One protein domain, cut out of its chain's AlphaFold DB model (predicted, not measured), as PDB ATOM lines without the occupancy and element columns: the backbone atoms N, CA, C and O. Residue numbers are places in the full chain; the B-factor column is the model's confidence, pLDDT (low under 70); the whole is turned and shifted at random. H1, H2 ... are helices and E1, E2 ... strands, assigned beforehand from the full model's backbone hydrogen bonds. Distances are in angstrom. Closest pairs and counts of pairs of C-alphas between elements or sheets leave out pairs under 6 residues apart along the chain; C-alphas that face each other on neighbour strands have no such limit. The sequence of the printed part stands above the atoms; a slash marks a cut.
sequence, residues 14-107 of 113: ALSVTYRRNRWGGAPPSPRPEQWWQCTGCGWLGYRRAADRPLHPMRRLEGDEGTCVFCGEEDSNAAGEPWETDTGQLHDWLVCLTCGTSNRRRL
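Overview. This is residues 14 to 107 of the 113 residues of an uncharacterized protein of Streptomyces sp. W1SF4 (UniProt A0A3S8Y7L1). With little regular structure, the domain has one strongly twisted sheet, E1 E2 E3 E4 E5 E6, curled like part of a barrel beside unnamed residues 14 to 34. It holds two meanders of successive antiparallel neighbours, E1 E2 E3 and, after helix H1, E4 E5 E6. Of 94 printed residues 32 are in named elements, mostly strand; it is compact, radius of gyration of the C-alphas 13.8 A, spans 39 by 30 by 27 A.

Along the chain. E1 is residues 35 to 38, from C-alpha (183.346, 253.553, 227.959); E2 45 to 48, E3 56 to 60, H1 63 to 66, E4 77 to 79, E5 90 to 96, and E6 102 to 106, ending at C-alpha (179.913, 248.433, 204.467).

Arrangement. E3 is staggered: residues 56 to 58 pair with E2, N 56 to O 47 2.8 A, and 59 to 60 with E4, N 59 to O 79 2.8 A. H1 only grazes the sheet.

Size, cuts and confidence. The printed part has no cut; residues 22 to 26 are under pLDDT 70.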
ATOM      1  N   ALA A  14     183.891 246.353 233.424       96.44
ATOM      2  CA  ALA A  14     184.522 247.348 232.564       96.44
ATOM      3  C   ALA A  14     185.550 246.684 231.637       96.44
ATOM      4  O   ALA A  14     186.334 245.838 232.067       96.44
ATOM      5  N   LEU A  15     185.540 247.084 230.370       95.69
ATOM      6  CA  LEU A  15     186.486 246.645 229.356       95.69
ATOM      7  C   LEU A  15     187.312 247.857 228.916       95.69
ATOM      8  O   LEU A  15     186.762 248.866 228.486       95.69
ATOM      9  N   SER A  16     188.636 247.779 229.022       92.94
ATOM     10  CA  SER A  16     189.512 248.855 228.554       92.94
ATOM     11  C   SER A  16     189.821 248.674 227.074       92.94
ATOM     12  O   SER A  16     190.581 247.783 226.704       92.94
ATOM     13  N   VAL A  17     189.268 249.548 226.232       94.56
ATOM     14  CA  VAL A  17     189.609 249.620 224.806       94.56
ATOM     15  C   VAL A  17     190.504 250.832 224.587       94.56
ATOM     16  O   VAL A  17     190.103 251.972 224.822       94.56
ATOM     17  N   THR A  18     191.740 250.590 224.161       92.00
ATOM     18  CA  THR A  18     192.764 251.629 223.991       92.00
ATOM     19  C   THR A  18     193.138 251.773 222.531       92.00
ATOM     20  O   THR A  18     193.406 250.767 221.876       92.00
ATOM     21  N   TYR A  19     193.259 253.003 222.043       90.44
ATOM     22  CA  TYR A  19     193.990 253.291 220.820       90.44
ATOM     23  C   TYR A  19     195.455 252.918 221.021       90.44
ATOM     24  O   TYR A  19     196.205 253.640 221.672       90.44
ATOM     25  N   ARG A  20     195.862 251.767 220.479       84.50
ATOM     26  CA  ARG A  20     197.266 251.324 220.497       84.50
ATOM     27  C   ARG A  20     198.027 251.756 219.250       84.50
ATOM     28  O   ARG A  20     199.251 251.673 219.218       84.50
ATOM     29  N   ARG A  21     197.315 252.163 218.196       70.25
ATOM     30  CA  ARG A  21     197.911 252.395 216.883       70.25
ATOM     31  C   ARG A  21     198.228 253.869 216.656       70.25
ATOM     32  O   ARG A  21     197.333 254.661 216.394       70.25
ATOM     33  N   ASN A  22     199.529 254.149 216.596       49.75
ATOM     34  CA  ASN A  22     200.103 255.252 215.833       49.75
ATOM     35  C   ASN A  22     200.972 254.634 214.738       49.75
ATOM     36  O   ASN A  22     202.151 254.355 214.943       49.75
ATOM     37  N   ARG A  23     200.410 254.412 213.553       51.62
ATOM     38  CA  ARG A  23     201.240 254.518 212.351       51.62
ATOM     39  C   ARG A  23     201.320 256.029 212.091       51.62
ATOM     40  O   ARG A  23     200.263 256.621 211.917       51.62
ATOM     41  N   TRP A  24     202.537 256.596 212.120       46.88
ATOM     42  CA  TRP A  24     202.915 258.004 211.836       46.88
ATOM     43  C   TRP A  24     203.081 259.021 212.996       46.88
ATOM     44  O   TRP A  24     202.924 260.212 212.750       46.88
ATOM     45  N   GLY A  25     203.456 258.642 214.234       55.22
ATOM     46  CA  GLY A  25     203.768 259.707 215.223       55.22
ATOM     47  C   GLY A  25     204.213 259.374 216.653       55.22
ATOM     48  O   GLY A  25     204.478 260.301 217.406       55.22
ATOM     49  N   GLY A  26     204.306 258.105 217.070       60.72
ATOM     50  CA  GLY A  26     204.944 257.754 218.355       60.72
ATOM     51  C   GLY A  26     204.204 258.151 219.646       60.72
ATOM     52  O   GLY A  26     204.812 258.117 220.709       60.72
ATOM     53  N   ALA A  27     202.915 258.503 219.597       71.12
ATOM     54  CA  ALA A  27     202.148 258.793 220.813       71.12
ATOM     55  C   ALA A  27     202.040 257.562 221.756       71.12
ATOM     56  O   ALA A  27     202.134 256.414 221.321       71.12
ATOM     57  N   PRO A  28     201.831 257.741 223.065       78.62
ATOM     58  CA  PRO A  28     201.487 256.621 223.933       78.62
ATOM     59  C   PRO A  28     200.063 256.115 223.640       78.62
ATOM     60  O   PRO A  28     199.224 256.880 223.149       78.62
ATOM     61  N   PRO A  29     199.751 254.845 223.955       85.94
ATOM     62  CA  PRO A  29     198.380 254.362 223.921       85.94
ATOM     63  C   PRO A  29     197.456 255.230 224.779       85.94
ATOM     64  O   PRO A  29     197.816 255.620 225.889       85.94
ATOM     65  N   SER A  30     196.250 255.500 224.284       90.12
ATOM     66  CA  SER A  30     195.237 256.273 225.010       90.12
ATOM     67  C   SER A  30     193.900 255.532 225.049       90.12
ATOM     68  O   SER A  30     193.591 254.777 224.122       90.12
ATOM     69  N   PRO A  31     193.089 255.690 226.111       91.56
ATOM     70  CA  PRO A  31     191.741 255.140 226.135       91.56
ATOM     71  C   PRO A  31     190.892 255.704 224.997       91.56
ATOM     72  O   PRO A  31     191.008 256.876 224.633       91.56
ATOM     73  N   ARG A  32     189.996 254.877 224.463       92.88
ATOM     74  CA  ARG A  32     188.905 255.381 223.636       92.88
ATOM     75  C   ARG A  32     187.996 256.319 224.454       92.88
ATOM     76  O   ARG A  32     187.888 256.144 225.666       92.88
ATOM     77  N   PRO A  33     187.341 257.307 223.816       93.38
ATOM     78  CA  PRO A  33     186.431 258.214 224.517       93.38
ATOM     79  C   PRO A  33     185.162 257.501 224.997       93.38
ATOM     80  O   PRO A  33     184.555 257.914 225.983       93.38
ATOM     81  N   GLU A  34     184.751 256.428 224.314       95.75
ATOM     82  CA  GLU A  34     183.653 255.596 224.774       95.75
ATOM     83  C   GLU A  34     184.088 254.731 225.957       95.75
ATOM     84  O   GLU A  34     185.203 254.215 226.018       95.75
ATOM     85  N   GLN A  35     183.159 254.503 226.873       96.62
ATOM     86  CA  GLN A  35     183.346 253.553 227.959       96.62
ATOM     87  C   GLN A  35     182.748 252.204 227.539       96.62
ATOM     88  O   GLN A  35     181.647 252.174 226.986       96.62
ATOM     89  N   TRP A  36     183.452 251.102 227.799       97.75
ATOM     90  CA  TRP A  36     183.099 249.766 227.304       97.75
ATOM     91  C   TRP A  36     182.874 248.768 228.433       97.75
ATOM     92  O   TRP A  36     183.474 248.870 229.506       97.75
ATOM     93  N   TRP A  37     182.031 247.773 228.162       98.00
ATOM     94  CA  TRP A  37     181.673 246.734 229.117       98.00
ATOM     95  C   TRP A  37     181.423 245.385 228.476       98.00
ATOM     96  O   TRP A  37     180.912 245.297 227.362       98.00
ATOM     97  N   GLN A  38     181.667 244.343 229.265       97.81
ATOM     98  CA  GLN A  38     181.228 242.986 228.979       97.81
ATOM     99  C   GLN A  38     180.483 242.377 230.172       97.81
ATOM    100  O   GLN A  38     180.807 242.630 231.333       97.81
ATOM    101  N   CYS A  39     179.490 241.543 229.886       97.94
ATOM    102  CA  CYS A  39     178.802 240.733 230.878       97.94
ATOM    103  C   CYS A  39     179.431 239.341 230.940       97.94
ATOM    104  O   CYS A  39     179.352 238.581 229.977       97.94
ATOM    105  N   THR A  40     179.978 238.965 232.094       95.88
ATOM    106  CA  THR A  40     180.528 237.617 232.326       95.88
ATOM    107  C   THR A  40     179.451 236.536 232.451       95.88
ATOM    108  O   THR A  40     179.764 235.356 232.360       95.88
ATOM    109  N   GLY A  41     178.185 236.919 232.661       96.50
ATOM    110  CA  GLY A  41     177.071 235.977 232.782       96.50
ATOM    111  C   GLY A  41     176.502 235.519 231.441       96.50
ATOM    112  O   GLY A  41     176.228 234.338 231.274       96.50
ATOM    113  N   CYS A  42     176.304 236.441 230.494       96.50
ATOM    114  CA  CYS A  42     175.624 236.144 229.226       96.50
ATOM    115  C   CYS A  42     176.394 236.601 227.977       96.50
ATOM    116  O   CYS A  42     175.823 236.638 226.889       96.50
ATOM    117  N   GLY A  43     177.644 237.049 228.126       95.62
ATOM    118  CA  GLY A  43     178.494 237.471 227.009       95.62
ATOM    119  C   GLY A  43     178.082 238.780 226.326       95.62
ATOM    120  O   GLY A  43     178.646 239.118 225.289       95.62
ATOM    121  N   TRP A  44     177.117 239.532 226.872       97.94
ATOM    122  CA  TRP A  44     176.736 240.832 226.309       97.94
ATOM    123  C   TRP A  44     177.946 241.769 226.279       97.94
ATOM    124  O   TRP A  44     178.645 241.898 227.281       97.94
ATOM    125  N   LEU A  45     178.159 242.439 225.154       98.31
ATOM    126  CA  LEU A  45     179.208 243.426 224.945       98.31
ATOM    127  C   LEU A  45     178.548 244.730 224.504       98.31
ATOM    128  O   LEU A  45     177.585 244.719 223.736       98.31
ATOM    129  N   GLY A  46     179.082 245.856 224.956       97.94
ATOM    130  CA  GLY A  46     178.618 247.147 224.482       97.94
ATOM    131  C   GLY A  46     179.394 248.312 225.058       97.94
ATOM    132  O   GLY A  46     180.343 248.147 225.829       97.94
ATOM    133  N   TYR A  47     178.974 249.505 224.665       97.62
ATOM    134  CA  TYR A  47     179.635 250.749 225.029       97.62
ATOM    135  C   TYR A  47     178.620 251.841 225.355       97.62
ATOM    136  O   TYR A  47     177.442 251.732 225.022       97.62
ATOM    137  N   ARG A  48     179.075 252.929 225.976       96.19
ATOM    138  CA  ARG A  48     178.333 254.195 226.041       96.19
ATOM    139  C   ARG A  48     179.245 255.344 225.640       96.19
ATOM    140  O   ARG A  48     180.425 255.355 225.991       96.19
ATOM    141  N   ARG A  49     178.690 256.321 224.922       93.12
ATOM    142  CA  ARG A  49     179.439 257.500 224.448       93.12
ATOM    143  C   ARG A  49     179.727 258.510 225.557       93.12
ATOM    144  O   ARG A  49     180.768 259.146 225.541       93.12
ATOM    145  N   ALA A  50     178.803 258.652 226.501       90.62
ATOM    146  CA  ALA A  50     178.918 259.527 227.663       90.62
ATOM    147  C   ALA A  50     178.051 258.980 228.809       90.62
ATOM    148  O   ALA A  50     177.246 258.071 228.600       90.62
ATOM    149  N   ALA A  51     178.249 259.488 230.029       87.50
ATOM    150  CA  ALA A  51     177.605 258.958 231.235       87.50
ATOM    151  C   ALA A  51     176.065 259.024 231.196       87.50
ATOM    152  O   ALA A  51     175.417 258.146 231.759       87.50
ATOM    153  N   ASP A  52     175.519 260.025 230.505       89.38
ATOM    154  CA  ASP A  52     174.096 260.331 230.319       89.38
ATOM    155  C   ASP A  52     173.471 259.648 229.086       89.38
ATOM    156  O   ASP A  52     172.296 259.852 228.784       89.38
ATOM    157  N   ARG A  53     174.246 258.850 228.342       94.31
ATOM    158  CA  ARG A  53     173.800 258.185 227.111       94.31
ATOM    159  C   ARG A  53     173.515 256.701 227.339       94.31
ATOM    160  O   ARG A  53     174.153 256.084 228.197       94.31
ATOM    161  N   PRO A  54     172.581 256.113 226.565       94.56
ATOM    162  CA  PRO A  54     172.260 254.698 226.685       94.56
ATOM    163  C   PRO A  54     173.463 253.812 226.341       94.56
ATOM    164  O   PRO A  54     174.405 254.222 225.655       94.56
ATOM    165  N   LEU A  55     173.404 252.569 226.818       96.25
ATOM    166  CA  LEU A  55     174.299 251.514 226.365       96.25
ATOM    167  C   LEU A  55     173.917 251.093 224.944       96.25
ATOM    168  O   LEU A  55     172.753 250.819 224.663       96.25
ATOM    169  N   HIS A  56     174.916 250.987 224.080       96.94
ATOM    170  CA  HIS A  56     174.787 250.482 222.724       96.94
ATOM    171  C   HIS A  56     175.384 249.074 222.648       96.94
ATOM    172  O   HIS A  56     176.546 248.892 223.039       96.94
ATOM    173  N   PRO A  57     174.619 248.075 222.176       97.50
ATOM    174  CA  PRO A  57     175.114 246.716 222.053       97.50
ATOM    175  C   PRO A  57     176.150 246.611 220.931       97.50
ATOM    176  O   PRO A  57     176.098 247.315 219.924       97.50
ATOM    177  N   MET A  58     177.081 245.685 221.115       98.25
ATOM    178  CA  MET A  58     178.056 245.268 220.119       98.25
ATOM    179  C   MET A  58     178.045 243.739 220.063       98.25
ATOM    180  O   MET A  58     177.918 243.074 221.094       98.25
ATOM    181  N   ARG A  59     178.208 243.163 218.874       96.69
ATOM    182  CA  ARG A  59     178.447 241.725 218.697       96.69
ATOM    183  C   ARG A  59     179.916 241.486 218.401       96.69
ATOM    184  O   ARG A  59     180.517 242.263 217.663       96.69
ATOM    185  N   ARG A  60     180.481 240.404 218.932       97.00
ATOM    186  CA  ARG A  60     181.773 239.907 218.448       97.00
ATOM    187  C   ARG A  60     181.595 239.386 217.025       97.00
ATOM    188  O   ARG A  60     180.545 238.832 216.702       97.00
ATOM    189  N   LEU A  61     182.577 239.663 216.182       96.00
ATOM    190  CA  LEU A  61     182.664 239.087 214.848       96.00
ATOM    191  C   LEU A  61     183.451 237.781 214.933       96.00
ATOM    192  O   LEU A  61     184.313 237.643 215.795       96.00
ATOM    193  N   GLU A  62     183.133 236.848 214.046       93.06
ATOM    194  CA  GLU A  62     183.712 235.504 214.011       93.06
ATOM    195  C   GLU A  62     184.380 235.259 212.654       93.06
ATOM    196  O   GLU A  62     184.112 235.970 211.677       93.06
ATOM    197  N   GLY A  63     185.252 234.250 212.595       93.19
ATOM    198  CA  GLY A  63     186.017 233.917 211.394       93.19
ATOM    199  C   GLY A  63     186.873 235.094 210.918       93.19
ATOM    200  O   GLY A  63     187.367 235.884 211.723       93.19
ATOM    201  N   ASP A  64     186.998 235.252 209.602       92.19
ATOM    202  CA  ASP A  64     187.816 236.310 208.993       92.19
ATOM    203  C   ASP A  64     187.396 237.722 209.432       92.19
ATOM    204  O   ASP A  64     188.226 238.628 209.536       92.19
ATOM    205  N   GLU A  65     186.110 237.926 209.732       93.62
ATOM    206  CA  GLU A  65     185.611 239.215 210.205       93.62
ATOM    207  C   GLU A  65     186.039 239.528 211.649       93.62
ATOM    208  O   GLU A  65     186.091 240.702 212.031       93.62
ATOM    209  N   GLY A  66     186.359 238.503 212.446       95.81
ATOM    210  CA  GLY A  66     186.897 238.624 213.802       95.81
ATOM    211  C   GLY A  66     188.318 239.186 213.838       95.81
ATOM    212  O   GLY A  66     188.692 239.866 214.799       95.81
ATOM    213  N   THR A  67     189.087 238.987 212.767       95.94
ATOM    214  CA  THR A  67     190.497 239.377 212.693       95.94
ATOM    215  C   THR A  67     190.671 240.852 212.353       95.94
ATOM    216  O   THR A  67     190.171 241.382 211.355       95.94
ATOM    217  N   CYS A  68     191.420 241.575 213.182       93.81
ATOM    218  CA  CYS A  68     191.689 242.983 212.937       93.81
ATOM    219  C   CYS A  68     192.732 243.155 211.829       93.81
ATOM    220  O   CYS A  68     193.924 242.969 212.054       93.81
ATOM    221  N   VAL A  69     192.325 243.672 210.670       91.44
ATOM    222  CA  VAL A  69     193.235 243.980 209.543       91.44
ATOM    223  C   VAL A  69     194.345 244.990 209.881       91.44
ATOM    224  O   VAL A  69     195.286 245.186 209.112       91.44
ATOM    225  N   PHE A  70     194.237 245.682 211.017       88.81
ATOM    226  CA  PHE A  70     195.201 246.689 211.441       88.81
ATOM    227  C   PHE A  70     196.274 246.142 212.387       88.81
ATOM    228  O   PHE A  70     197.442 246.508 212.235       88.81
ATOM    229  N   CYS A  71     195.916 245.317 213.370       91.12
ATOM    230  CA  CYS A  71     196.886 244.753 214.314       91.12
ATOM    231  C   CYS A  71     197.124 243.249 214.147       91.12
ATOM    232  O   CYS A  71     198.035 242.738 214.782       91.12
ATOM    233  N   GLY A  72     196.352 242.571 213.298       92.31
ATOM    234  CA  GLY A  72     196.438 241.130 213.058       92.31
ATOM    235  C   GLY A  72     195.785 240.263 214.135       92.31
ATOM    236  O   GLY A  72     195.805 239.051 214.002       92.31
ATOM    237  N   GLU A  73     195.213 240.857 215.186       94.50
ATOM    238  CA  GLU A  73     194.649 240.094 216.304       94.50
ATOM    239  C   GLU A  73     193.331 239.416 215.907       94.50
ATOM    240  O   GLU A  73     192.397 240.095 215.458       94.50
ATOM    241  N   GLU A  74     193.259 238.105 216.119       96.19
ATOM    242  CA  GLU A  74     192.079 237.259 215.906       96.19
ATOM    243  C   GLU A  74     191.009 237.512 216.987       96.19
ATOM    244  O   GLU A  74     191.311 238.024 218.067       96.19
ATOM    245  N   ASP A  75     189.736 237.232 216.680       95.69
ATOM    246  CA  ASP A  75     188.572 237.374 217.588       95.69
ATOM    247  C   ASP A  75     188.454 238.726 218.325       95.69
ATOM    248  O   ASP A  75     187.826 238.871 219.387       95.69
ATOM    249  N   SER A  76     189.066 239.760 217.750       96.12
ATOM    250  CA  SER A  76     189.234 241.060 218.387       96.12
ATOM    251  C   SER A  76     188.226 242.088 217.893       96.12
ATOM    252  O   SER A  76     187.966 243.067 218.597       96.12
ATOM    253  N   ASN A  77     187.643 241.897 216.709       97.94
ATOM    254  CA  ASN A  77     186.661 242.821 216.164       97.94
ATOM    255  C   ASN A  77     185.271 242.608 216.778       97.94
ATOM    256  O   ASN A  77     184.770 241.493 216.924       97.94
ATOM    257  N   ALA A  78     184.608 243.722 217.065       98.38
ATOM    258  CA  ALA A  78     183.199 243.775 217.399       98.38
ATOM    259  C   ALA A  78     182.488 244.803 216.515       98.38
ATOM    260  O   ALA A  78     183.082 245.818 216.149       98.38
ATOM    261  N   ALA A  79     181.216 244.565 216.201       98.12
ATOM    262  CA  ALA A  79     180.396 245.471 215.406       98.12
ATOM    263  C   ALA A  79     179.100 245.875 216.114       98.12
ATOM    264  O   ALA A  79     178.502 245.076 216.835       98.12
ATOM    265  N   GLY A  80     178.682 247.122 215.904       97.38
ATOM    266  CA  GLY A  80     177.399 247.636 216.382       97.38
ATOM    267  C   GLY A  80     176.207 247.154 215.552       97.38
ATOM    268  O   GLY A  80     176.350 246.363 214.619       97.38
ATOM    269  N   GLU A  81     175.026 247.661 215.897       94.94
ATOM    270  CA  GLU A  81     173.820 247.464 215.089       94.94
ATOM    271  C   GLU A  81     173.997 248.078 213.691       94.94
ATOM    272  O   GLU A  81     174.530 249.189 213.581       94.94
ATOM    273  N   PRO A  82     173.569 247.376 212.628       95.50
ATOM    274  CA  PRO A  82     173.566 247.936 211.289       95.50
ATOM    275  C   PRO A  82     172.648 249.153 211.157       95.50
ATOM    276  O   PRO A  82     171.588 249.214 211.776       95.50
ATOM    277  N   TRP A  83     173.019 250.085 210.285       94.62
ATOM    278  CA  TRP A  83     172.170 251.194 209.862       94.62
ATOM    279  C   TRP A  83     172.257 251.391 208.350       94.62
ATOM    280  O   TRP A  83     173.280 251.102 207.725       94.62
ATOM    281  N   GLU A  84     171.177 251.901 207.771       95.94
ATOM    282  CA  GLU A  84     171.123 252.277 206.363       95.94
ATOM    283  C   GLU A  84     171.503 253.755 206.197       95.94
ATOM    284  O   GLU A  84     171.191 254.596 207.042       95.94
ATOM    285  N   THR A  85     172.234 254.073 205.134       92.56
ATOM    286  CA  THR A  85     172.501 255.453 204.711       92.56
ATOM    287  C   THR A  85     171.371 255.978 203.831       92.56
ATOM    288  O   THR A  85     170.622 255.205 203.250       92.56
ATOM    289  N   ASP A  86     171.334 257.289 203.594       93.50
ATOM    290  CA  ASP A  86     170.367 257.915 202.672       93.50
ATOM    291  C   ASP A  86     170.437 257.365 201.229       93.50
ATOM    292  O   ASP A  86     169.514 257.528 200.438       93.50
ATOM    293  N   THR A  87     171.545 256.707 200.874       91.94
ATOM    294  CA  THR A  87     171.773 256.044 199.580       91.94
ATOM    295  C   THR A  87     171.342 254.571 199.554       91.94
ATOM    296  O   THR A  87     171.631 253.879 198.578       91.94
ATOM    297  N   GLY A  88     170.709 254.066 200.616       92.19
ATOM    298  CA  GLY A  88     170.301 252.665 200.739       92.19
ATOM    299  C   GLY A  88     171.456 251.698 201.026       92.19
ATOM    300  O   GLY A  88     171.336 250.496 200.794       92.19
ATOM    301  N   GLN A  89     172.625 252.188 201.463       94.50
ATOM    302  CA  GLN A  89     173.761 251.321 201.784       94.50
ATOM    303  C   GLN A  89     173.699 250.895 203.247       94.50
ATOM    304  O   GLN A  89     173.639 251.735 204.142       94.50
ATOM    305  N   LEU A  90     173.797 249.589 203.492       96.00
ATOM    306  CA  LEU A  90     173.870 249.052 204.844       96.00
ATOM    307  C   LEU A  90     175.304 249.135 205.381       96.00
ATOM    308  O   LEU A  90     176.268 248.746 204.715       96.00
ATOM    309  N   HIS A  91     175.447 249.636 206.601       96.31
ATOM    310  CA  HIS A  91     176.720 249.810 207.285       96.31
ATOM    311  C   HIS A  91     176.641 249.345 208.734       96.31
ATOM    312  O   HIS A  91     175.573 249.371 209.330       96.31
ATOM    313  N   ASP A  92     177.781 248.981 209.316       96.69
ATOM    314  CA  ASP A  92     177.941 248.903 210.765       96.69
ATOM    315  C   ASP A  92     179.241 249.578 211.234       96.69
ATOM    316  O   ASP A  92     180.096 250.015 210.448       96.69
ATOM    317  N   TRP A  93     179.354 249.752 212.551       97.25
ATOM    318  CA  TRP A  93     180.519 250.347 213.190       97.25
ATOM    319  C   TRP A  93     181.368 249.236 213.776       97.25
ATOM    320  O   TRP A  93     180.969 248.615 214.757       97.25
ATOM    321  N   LEU A  94     182.526 248.998 213.167       97.19
ATOM    322  CA  LEU A  94     183.480 247.979 213.575       97.19
ATOM    323  C   LEU A  94     184.542 248.599 214.480       97.19
ATOM    324  O   LEU A  94     185.100 249.649 214.156       97.19
ATOM    325  N   VAL A  95     184.860 247.927 215.583       97.50
ATOM    326  CA  VAL A  95     185.911 248.307 216.533       97.50
ATOM    327  C   VAL A  95     186.736 247.077 216.891       97.50
ATOM    328  O   VAL A  95     186.186 246.068 217.322       97.50
ATOM    329  N   CYS A  96     188.060 247.168 216.778       96.44
ATOM    330  CA  CYS A  96     188.958 246.179 217.366       96.44
ATOM    331  C   CYS A  96     189.119 246.461 218.863       96.44
ATOM    332  O   CYS A  96     189.629 247.512 219.255       96.44
ATOM    333  N   LEU A  97     188.730 245.507 219.701       96.88
ATOM    334  CA  LEU A  97     188.816 245.599 221.158       96.88
ATOM    335  C   LEU A  97     190.268 245.560 221.670       96.88
ATOM    336  O   LEU A  97     190.531 246.030 222.773       96.88
ATOM    337  N   THR A  98     191.216 245.072 220.861       94.50
ATOM    338  CA  THR A  98     192.642 244.988 221.220       94.50
ATOM    339  C   THR A  98     193.401 246.276 220.914       94.50
ATOM    340  O   THR A  98     194.088 246.813 221.784       94.50
ATOM    341  N   CYS A  99     193.305 246.795 219.685       92.75
ATOM    342  CA  CYS A  99     194.063 247.983 219.267       92.75
ATOM    343  C   CYS A  99     193.244 249.279 219.227       92.75
ATOM    344  O   CYS A  99     193.797 250.337 218.912       92.75
ATOM    345  N   GLY A 100     191.938 249.197 219.494       94.19
ATOM    346  CA  GLY A 100     191.018 250.330 219.537       94.19
ATOM    347  C   GLY A 100     190.729 250.967 218.183       94.19
ATOM    348  O   GLY A 100     189.962 251.924 218.132       94.19
ATOM    349  N   THR A 101     191.312 250.477 217.083       93.25
ATOM    350  CA  THR A 101     191.019 251.011 215.746       93.25
ATOM    351  C   THR A 101     189.571 250.702 215.385       93.25
ATOM    352  O   THR A 101     189.088 249.598 215.628       93.25
ATOM    353  N   SER A 102     188.884 251.683 214.804       94.50
ATOM    354  CA  SER A 102     187.490 251.554 214.398       94.50
ATOM    355  C   SER A 102     187.276 252.040 212.977       94.50
ATOM    356  O   SER A 102     187.949 252.976 212.547       94.50
ATOM    357  N   ASN A 103     186.309 251.460 212.279       93.12
ATOM    358  CA  ASN A 103     185.931 251.886 210.941       93.12
ATOM    359  C   ASN A 103     184.421 251.744 210.727       93.12
ATOM    360  O   ASN A 103     183.764 250.911 211.352       93.12
ATOM    361  N   ARG A 104     183.875 252.537 209.806       94.94
ATOM    362  CA  ARG A 104     182.561 252.272 209.225       94.94
ATOM    363  C   ARG A 104     182.732 251.170 208.183       94.94
ATOM    364  O   ARG A 104     183.357 251.397 207.149       94.94
ATOM    365  N   ARG A 105     182.175 249.990 208.438       93.25
ATOM    366  CA  ARG A 105     182.202 248.862 207.503       93.25
ATOM    367  C   ARG A 105     180.929 248.879 206.665       93.25
ATOM    368  O   ARG A 105     179.852 249.162 207.176       93.25
ATOM    369  N   ARG A 106     181.059 248.654 205.357       93.81
ATOM    370  CA  ARG A 106     179.913 248.433 204.467       93.81
ATOM    371  C   ARG A 106     179.518 246.968 204.563       93.81
ATOM    372  O   ARG A 106     180.391 246.107 204.474       93.81
ATOM    373  N   LEU A 107     178.233 246.707 204.736       92.00
ATOM    374  CA  LEU A 107     177.676 245.366 204.733       92.00
ATOM    375  C   LEU A 107     177.128 245.074 203.341       92.00
ATOM    376  O   LEU A 107     176.411 245.887 202.754       92.00
TER     377      LEU A 107